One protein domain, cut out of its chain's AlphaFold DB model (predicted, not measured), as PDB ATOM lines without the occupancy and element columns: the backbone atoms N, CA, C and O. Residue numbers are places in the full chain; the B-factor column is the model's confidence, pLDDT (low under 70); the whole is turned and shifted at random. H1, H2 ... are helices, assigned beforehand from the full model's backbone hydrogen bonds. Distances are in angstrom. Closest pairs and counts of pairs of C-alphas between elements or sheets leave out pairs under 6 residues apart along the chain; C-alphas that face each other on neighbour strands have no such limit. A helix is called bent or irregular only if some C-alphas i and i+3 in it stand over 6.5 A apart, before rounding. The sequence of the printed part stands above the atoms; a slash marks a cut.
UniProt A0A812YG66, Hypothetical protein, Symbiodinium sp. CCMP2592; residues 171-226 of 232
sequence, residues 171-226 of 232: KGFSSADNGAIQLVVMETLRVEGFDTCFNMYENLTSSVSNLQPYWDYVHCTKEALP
ATOM      1  N   LYS A 171     -32.030  40.702 -18.041       97.19
ATOM      2  CA  LYS A 171     -32.675  40.059 -16.881       97.19
ATOM      3  C   LYS A 171     -31.761  39.041 -16.190       97.19
ATOM      4  O   LYS A 171     -31.873  38.855 -14.981       97.19
ATOM      5  N   GLY A 172     -30.899  38.378 -16.958       97.50
ATOM      6  CA  GLY A 172     -29.946  37.379 -16.486       97.50
ATOM      7  C   GLY A 172     -28.610  37.959 -16.020       97.50
ATOM      8  O   GLY A 172     -28.405  39.171 -15.916       97.50
ATOM      9  N   PHE A 173     -27.674  37.056 -15.739       97.94
ATOM     10  CA  PHE A 173     -26.304  37.388 -15.391       97.94
ATOM     11  C   PHE A 173     -25.604  38.087 -16.558       97.94
ATOM     12  O   PHE A 173     -25.568  37.579 -17.674       97.94
ATOM     13  N   SER A 174     -25.022  39.248 -16.266       96.94
ATOM     14  CA  SER A 174     -24.324  40.108 -17.230       96.94
ATOM     15  C   SER A 174     -23.025  40.692 -16.676       96.94
ATOM     16  O   SER A 174     -22.479  41.614 -17.263       96.94
ATOM     17  N   SER A 175     -22.536  40.215 -15.523       96.12
ATOM     18  CA  SER A 175     -21.316  40.744 -14.878       96.12
ATOM     19  C   SER A 175     -21.333  42.272 -14.623       96.12
ATOM     20  O   SER A 175     -20.286  42.911 -14.503       96.12
ATOM     21  N   ALA A 176     -22.533  42.865 -14.532       96.56
ATOM     22  CA  ALA A 176     -22.767  44.295 -14.321       96.56
ATOM     23  C   ALA A 176     -22.012  45.201 -15.324       96.56
ATOM     24  O   ALA A 176     -22.242  45.120 -16.532       96.56
ATOM     25  N   ASP A 177     -21.141  46.083 -14.833       97.81
ATOM     26  CA  ASP A 177     -20.352  47.021 -15.636       97.81
ATOM     27  C   ASP A 177     -19.312  46.317 -16.528       97.81
ATOM     28  O   ASP A 177     -19.048  46.806 -17.629       97.81
ATOM     29  N   ASN A 178     -18.783  45.156 -16.114       97.31
ATOM     30  CA  ASN A 178     -17.834  44.357 -16.911       97.31
ATOM     31  C   ASN A 178     -18.472  43.776 -18.178       97.31
ATOM     32  O   ASN A 178     -17.830  43.725 -19.226       97.31
ATOM     33  N   GLY A 179     -19.745  43.375 -18.115       97.31
ATOM     34  CA  GLY A 179     -20.458  42.972 -19.323       97.31
ATOM     35  C   GLY A 179     -20.703  44.171 -20.217       97.31
ATOM     36  O   GLY A 179     -20.359  44.137 -21.391       97.31
ATOM     37  N   ALA A 180     -21.227  45.264 -19.663       98.38
ATOM     38  CA  ALA A 180     -21.587  46.447 -20.438       98.38
ATOM     39  C   ALA A 180     -20.411  47.091 -21.200       98.38
ATOM     40  O   ALA A 180     -20.592  47.529 -22.336       98.38
ATOM     41  N   ILE A 181     -19.207  47.146 -20.614       98.31
ATOM     42  CA  ILE A 181     -18.058  47.845 -21.220       98.31
ATOM     43  C   ILE A 181     -17.635  47.275 -22.569       98.31
ATOM     44  O   ILE A 181     -17.150  48.021 -23.417       98.31
ATOM     45  N   GLN A 182     -17.851  45.981 -22.798       97.31
ATOM     46  CA  GLN A 182     -17.555  45.348 -24.080       97.31
ATOM     47  C   GLN A 182     -18.307  46.051 -25.214       97.31
ATOM     48  O   GLN A 182     -17.709  46.468 -26.204       97.31
ATOM     49  N   LEU A 183     -19.611  46.270 -25.021       98.06
ATOM     50  CA  LEU A 183     -20.474  46.935 -25.993       98.06
ATOM     51  C   LEU A 183     -20.157  48.422 -26.106       98.06
ATOM     52  O   LEU A 183     -20.158  48.950 -27.212       98.06
ATOM     53  N   VAL A 184     -19.807  49.090 -25.002       98.12
ATOM     54  CA  VAL A 184     -19.366  50.496 -25.035       98.12
ATOM     55  C   VAL A 184     -18.113  50.650 -25.902       98.12
ATOM     56  O   VAL A 184     -18.011  51.603 -26.678       98.12
ATOM     57  N   VAL A 185     -17.151  49.727 -25.802       97.56
ATOM     58  CA  VAL A 185     -15.943  49.733 -26.641       97.56
ATOM     59  C   VAL A 185     -16.300  49.473 -28.102       97.56
ATOM     60  O   VAL A 185     -15.866  50.229 -28.969       97.56
ATOM     61  N   MET A 186     -17.124  48.463 -28.380       96.94
ATOM     62  CA  MET A 186     -17.581  48.150 -29.737       96.94
ATOM     63  C   MET A 186     -18.316  49.327 -30.395       96.94
ATOM     64  O   MET A 186     -17.991  49.696 -31.521       96.94
ATOM     65  N   GLU A 187     -19.244  49.962 -29.676       96.19
ATOM     66  CA  GLU A 187     -19.978  51.153 -30.124       96.19
ATOM     67  C   GLU A 187     -19.019  52.320 -30.393       96.19
ATOM     68  O   GLU A 187     -19.104  52.990 -31.422       96.19
ATOM     69  N   THR A 188     -18.049  52.535 -29.498       96.62
ATOM     70  CA  THR A 188     -17.035  53.594 -29.639       96.62
ATOM     71  C   THR A 188     -16.177  53.404 -30.889       96.62
ATOM     72  O   THR A 188     -15.825  54.382 -31.545       96.62
ATOM     73  N   LEU A 189     -15.851  52.155 -31.227       95.12
ATOM     74  CA  LEU A 189     -15.045  51.801 -32.396       95.12
ATOM     75  C   LEU A 189     -15.871  51.593 -33.673       95.12
ATOM     76  O   LEU A 189     -15.279  51.445 -34.738       95.12
ATOM     77  N   ARG A 190     -17.209  51.605 -33.579       95.19
ATOM     78  CA  ARG A 190     -18.146  51.355 -34.688       95.19
ATOM     79  C   ARG A 190     -17.855  50.044 -35.424       95.19
ATOM     80  O   ARG A 190     -17.767  50.017 -36.649       95.19
ATOM     81  N   VAL A 191     -17.656  48.965 -34.669       94.19
ATOM     82  CA  VAL A 191     -17.363  47.644 -35.246       94.19
ATOM     83  C   VAL A 191     -18.603  47.030 -35.905       94.19
ATOM     84  O   VAL A 191     -19.706  47.120 -35.370       94.19
ATOM     85  N   GLU A 192     -18.413  46.357 -37.041       90.50
ATOM     86  CA  GLU A 192     -19.487  45.753 -37.850       90.50
ATOM     87  C   GLU A 192     -20.283  44.672 -37.089       90.50
ATOM     88  O   GLU A 192     -21.487  44.532 -37.274       90.50
ATOM     89  N   GLY A 193     -19.645  43.960 -36.150       94.25
ATOM     90  CA  GLY A 193     -20.278  42.914 -35.334       94.25
ATOM     91  C   GLY A 193     -21.110  43.402 -34.140       94.25
ATOM     92  O   GLY A 193     -21.560  42.569 -33.350       94.25
ATOM     93  N   PHE A 194     -21.302  44.717 -33.964       97.19
ATOM     94  CA  PHE A 194     -21.992  45.278 -32.795       97.19
ATOM     95  C   PHE A 194     -23.387  44.691 -32.594       97.19
ATOM     96  O   PHE A 194     -23.636  44.127 -31.533       97.19
ATOM     97  N   ASP A 195     -24.262  44.751 -33.600       97.88
ATOM     98  CA  ASP A 195     -25.663  44.334 -33.450       97.88
ATOM     99  C   ASP A 195     -25.793  42.857 -33.056       97.88
ATOM    100  O   ASP A 195     -26.639  42.496 -32.239       97.88
ATOM    101  N   THR A 196     -24.907  42.001 -33.570       98.06
ATOM    102  CA  THR A 196     -24.898  40.568 -33.243       98.06
ATOM    103  C   THR A 196     -24.593  40.343 -31.764       98.06
ATOM    104  O   THR A 196     -25.387  39.726 -31.052       98.06
ATOM    105  N   CYS A 197     -23.482  40.886 -31.264       98.12
ATOM    106  CA  CYS A 197     -23.097  40.698 -29.864       98.12
ATOM    107  C   CYS A 197     -24.033  41.447 -28.911       98.12
ATOM    108  O   CYS A 197     -24.309  40.996 -27.799       98.12
ATOM    109  N   PHE A 198     -24.562  42.578 -29.367       98.25
ATOM    110  CA  PHE A 198     -25.550  43.358 -28.652       98.25
ATOM    111  C   PHE A 198     -26.853  42.567 -28.428       98.25
ATOM    112  O   PHE A 198     -27.348  42.494 -27.300       98.25
ATOM    113  N   ASN A 199     -27.346  41.873 -29.458       98.38
ATOM    114  CA  ASN A 199     -28.503  40.982 -29.350       98.38
ATOM    115  C   ASN A 199     -28.258  39.816 -28.379       98.38
ATOM    116  O   ASN A 199     -29.173  39.425 -27.652       98.38
ATOM    117  N   MET A 200     -27.042  39.261 -28.327       98.56
ATOM    118  CA  MET A 200     -26.700  38.227 -27.338       98.56
ATOM    119  C   MET A 200     -26.785  38.775 -25.910       98.56
ATOM    120  O   MET A 200     -27.365  38.123 -25.044       98.56
ATOM    121  N   TYR A 201     -26.262  39.983 -25.677       98.50
ATOM    122  CA  TYR A 201     -26.289  40.641 -24.370       98.50
ATOM    123  C   TYR A 201     -27.711  40.920 -23.874       98.50
ATOM    124  O   TYR A 201     -28.033  40.564 -22.742       98.50
ATOM    125  N   GLU A 202     -28.581  41.516 -24.698       98.00
ATOM    126  CA  GLU A 202     -29.964  41.830 -24.289       98.00
ATOM    127  C   GLU A 202     -30.784  40.578 -23.956       98.00
ATOM    128  O   GLU A 202     -31.654  40.620 -23.082       98.00
ATOM    129  N   ASN A 203     -30.470  39.451 -24.599       98.19
ATOM    130  CA  ASN A 203     -31.162  38.180 -24.404       98.19
ATOM    131  C   ASN A 203     -30.558  37.298 -23.296       98.19
ATOM    132  O   ASN A 203     -30.995  36.159 -23.107       98.19
ATOM    133  N   LEU A 204     -29.597  37.804 -22.513       98.62
ATOM    134  CA  LEU A 204     -29.089  37.086 -21.344       98.62
ATOM    135  C   LEU A 204     -30.208  36.904 -20.308       98.62
ATOM    136  O   LEU A 204     -30.712  37.856 -19.708       98.62
ATOM    137  N   THR A 205     -30.587  35.652 -20.068       98.06
ATOM    138  CA  THR A 205     -31.632  35.268 -19.098       98.06
ATOM    139  C   THR A 205     -31.146  34.270 -18.049       98.06
ATOM    140  O   THR A 205     -31.765  34.150 -16.993       98.06
ATOM    141  N   SER A 206     -30.023  33.589 -18.301       97.69
ATOM    142  CA  SER A 206     -29.435  32.629 -17.358       97.69
ATOM    143  C   SER A 206     -28.933  33.317 -16.090       97.69
ATOM    144  O   SER A 206     -28.474  34.455 -16.133       97.69
ATOM    145  N   SER A 207     -29.023  32.638 -14.949       96.75
ATOM    146  CA  SER A 207     -28.494  33.138 -13.677       96.75
ATOM    147  C   SER A 207     -27.001  32.812 -13.523       96.75
ATOM    148  O   SER A 207     -26.384  32.199 -14.391       96.75
ATOM    149  N   VAL A 208     -26.422  33.165 -12.374       94.88
ATOM    150  CA  VAL A 208     -25.025  32.842 -12.026       94.88
ATOM    151  C   VAL A 208     -24.703  31.342 -12.003       94.88
ATOM    152  O   VAL A 208     -23.529  30.988 -12.012       94.88
ATOM    153  N   SER A 209     -25.703  30.453 -11.977       96.75
ATOM    154  CA  SER A 209     -25.476  29.003 -12.035       96.75
ATOM    155  C   SER A 209     -25.192  28.489 -13.451       96.75
ATOM    156  O   SER A 209     -24.737  27.358 -13.593       96.75
ATOM    157  N   ASN A 210     -25.446  29.293 -14.489       97.25
ATOM    158  CA  ASN A 210     -25.084  28.990 -15.871       97.25
ATOM    159  C   ASN A 210     -24.483  30.228 -16.548       97.25
ATOM    160  O   ASN A 210     -25.199  31.099 -17.040       97.25
ATOM    161  N   LEU A 211     -23.153  30.282 -16.591       96.38
ATOM    162  CA  LEU A 211     -22.418  31.408 -17.164       96.38
ATOM    163  C   LEU A 211     -22.151  31.261 -18.668       96.38
ATOM    164  O   LEU A 211     -21.627  32.198 -19.262       96.38
ATOM    165  N   GLN A 212     -22.496  30.128 -19.291       97.31
ATOM    166  CA  GLN A 212     -22.153  29.879 -20.694       97.31
ATOM    167  C   GLN A 212     -22.692  30.965 -21.641       97.31
ATOM    168  O   GLN A 212     -21.883  31.525 -22.375       97.31
ATOM    169  N   PRO A 213     -23.973  31.391 -21.562       98.06
ATOM    170  CA  PRO A 213     -24.479  32.433 -22.459       98.06
ATOM    171  C   PRO A 213     -23.742  33.769 -22.311       98.06
ATOM    172  O   PRO A 213     -23.571  34.504 -23.281       98.06
ATOM    173  N   TYR A 214     -23.287  34.085 -21.094       97.75
ATOM    174  CA  TYR A 214     -22.487  35.280 -20.846       97.75
ATOM    175  C   TYR A 214     -21.111  35.180 -21.513       97.75
ATOM    176  O   TYR A 214     -20.651  36.140 -22.128       97.75
ATOM    177  N   TRP A 215     -20.460  34.020 -21.422       96.88
ATOM    178  CA  TRP A 215     -19.159  33.811 -22.049       96.88
ATOM    179  C   TRP A 215     -19.236  33.734 -23.572       96.88
ATOM    180  O   TRP A 215     -18.351  34.276 -24.227       96.88
ATOM    181  N   ASP A 216     -20.309  33.175 -24.133       97.44
ATOM    182  CA  ASP A 216     -20.574  33.217 -25.577       97.44
ATOM    183  C   ASP A 216     -20.696  34.671 -26.059       97.44
ATOM    184  O   ASP A 216     -20.117  35.059 -27.073       97.44
ATOM    185  N   TYR A 217     -21.392  35.509 -25.285       97.81
ATOM    186  CA  TYR A 217     -21.475  36.946 -25.532       97.81
ATOM    187  C   TYR A 217     -20.091  37.620 -25.495       97.81
ATOM    188  O   TYR A 217     -19.729  38.317 -26.441       97.81
ATOM    189  N   VAL A 218     -19.291  37.400 -24.445       96.75
ATOM    190  CA  VAL A 218     -17.938  37.984 -24.333       96.75
ATOM    191  C   VAL A 218     -17.025  37.503 -25.467       96.75
ATOM    192  O   VAL A 218     -16.179  38.254 -25.952       96.75
ATOM    193  N   HIS A 219     -17.189  36.258 -25.912       95.69
ATOM    194  CA  HIS A 219     -16.462  35.729 -27.057       95.69
ATOM    195  C   HIS A 219     -16.836  36.473 -28.344       95.69
ATOM    196  O   HIS A 219     -15.938  36.978 -29.016       95.69
ATOM    197  N   CYS A 220     -18.135  36.660 -28.614       96.88
ATOM    198  CA  CYS A 220     -18.613  37.459 -29.745       96.88
ATOM    199  C   CYS A 220     -17.980  38.856 -29.758       96.88
ATOM    200  O   CYS A 220     -17.428  39.289 -30.773       96.88
ATOM    201  N   THR A 221     -18.001  39.563 -28.617       95.94
ATOM    202  CA  THR A 221     -17.442  40.922 -28.553       95.94
ATOM    203  C   THR A 221     -15.944  40.914 -28.822       95.94
ATOM    204  O   THR A 221     -15.420  41.844 -29.430       95.94
ATOM    205  N   LYS A 222     -15.236  39.862 -28.401       92.50
ATOM    206  CA  LYS A 222     -13.797  39.746 -28.607       92.50
ATOM    207  C   LYS A 222     -13.425  39.478 -30.064       92.50
ATOM    208  O   LYS A 222     -12.454  40.072 -30.530       92.50
ATOM    209  N   GLU A 223     -14.161  38.611 -30.750       92.94
ATOM    210  CA  GLU A 223     -13.932  38.287 -32.163       92.94
ATOM    211  C   GLU A 223     -14.234  39.470 -33.084       92.94
ATOM    212  O   GLU A 223     -13.512  39.709 -34.050       92.94
ATOM    213  N   ALA A 224     -15.256  40.258 -32.752       93.31
ATOM    214  CA  ALA A 224     -15.639  41.435 -33.522       93.31
ATOM    215  C   ALA A 224     -14.672  42.626 -33.362       93.31
ATOM    216  O   ALA A 224     -14.707  43.564 -34.164       93.31
ATOM    217  N   LEU A 225     -13.823  42.633 -32.328       89.94
ATOM    218  CA  LEU A 225     -12.842  43.698 -32.129       89.94
ATOM    219  C   LEU A 225     -11.623  43.494 -33.040       89.94
ATOM    220  O   LEU A 225     -11.055  42.401 -33.073       89.94
ATOM    221  N   PRO A 226     -11.139  44.554 -33.715       80.00
ATOM    222  CA  PRO A 226      -9.943  44.449 -34.535       80.00
ATOM    223  C   PRO A 226      -8.750  44.010 -33.680       80.00
ATOM    224  O   PRO A 226      -8.560  44.483 -32.553       80.00
TER     225      PRO A 226
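Overview. This is residues 171 to 226 of the 232 residues of the protein "Hypothetical protein" of Symbiodinium sp. CCMP2592 (UniProt A0A812YG66). Three helices lie side by side in a small bundle, their centres making a triangle, with the chain running one way along H1, folding back along H2 and turning again along H3, the same way as H1. Each helix packs on the other two, and H2 and H3 have the closest centres. The printed part has 56 residues with three named helices, H1, H2 and H3 in that order, and no named strand; the class is all helix. The whole is compact, with a radius of gyration of the C-alphas of 10.6 A, and elongated, with spans of 32 by 17 by 14 A.

Arrangement. Start at H1, residues 177 to 189, and go on to H2, residues 194 to 202. They form a helical hairpin: they touch, opposite ways at a shallow tilt of 18 degrees, and their closest C-alphas, those of Met 186 and Phe 194, are 6.1 A apart. H1 touches H2 with residues 183 to 187 alone. Next comes H3, residues 212 to 224, which forms a second helical hairpin with H2. Here look at Cys 197 and Cys 220, the closest C-alphas at 5.5 A; H2 and H3 touch and run opposite ways at a shallow tilt of 15 degrees. H3 also touches H1, the same way at a shallow tilt of 23 degrees, with the C-alphas of Gln 182 and Thr 221 closest at 6.3 A. In H2 and H3 every O i to N i+4 pair is within hydrogen-bond range; in H1 7 of 9 are.

Along the chain. Find C-alpha 177 at (-20.352, 47.021, -15.636); from there H1 runs 18.2 A to C-alpha 189 at (-15.045, 51.801, -32.396). H1 is neither bent nor irregular, but only just: C-alphas 179 and 182 are 6.1 A apart. Then look for C-alpha 194 at (-21.992, 45.278, -32.795), where H2 begins; its first and last C-alphas are 12.2 A apart. H3 begins at Gln 212 and runs 18.5 A to C-alpha 224 at (-15.639, 41.435, -33.522).

Size, cuts and confidence. The two C-alphas farthest apart are those of Arg 190 and Ser 209, at 32.7 A. From Lys 171 to Pro 226, the first and last printed C-alphas, you will find 29.1 A. The printed part has no cut. The link from H1 to H2, with 4 residues between them, is tight, and the link from H2 to H3, with 9, is short. The mean pLDDT of the printed part is 96.4, and no printed residue is under 70.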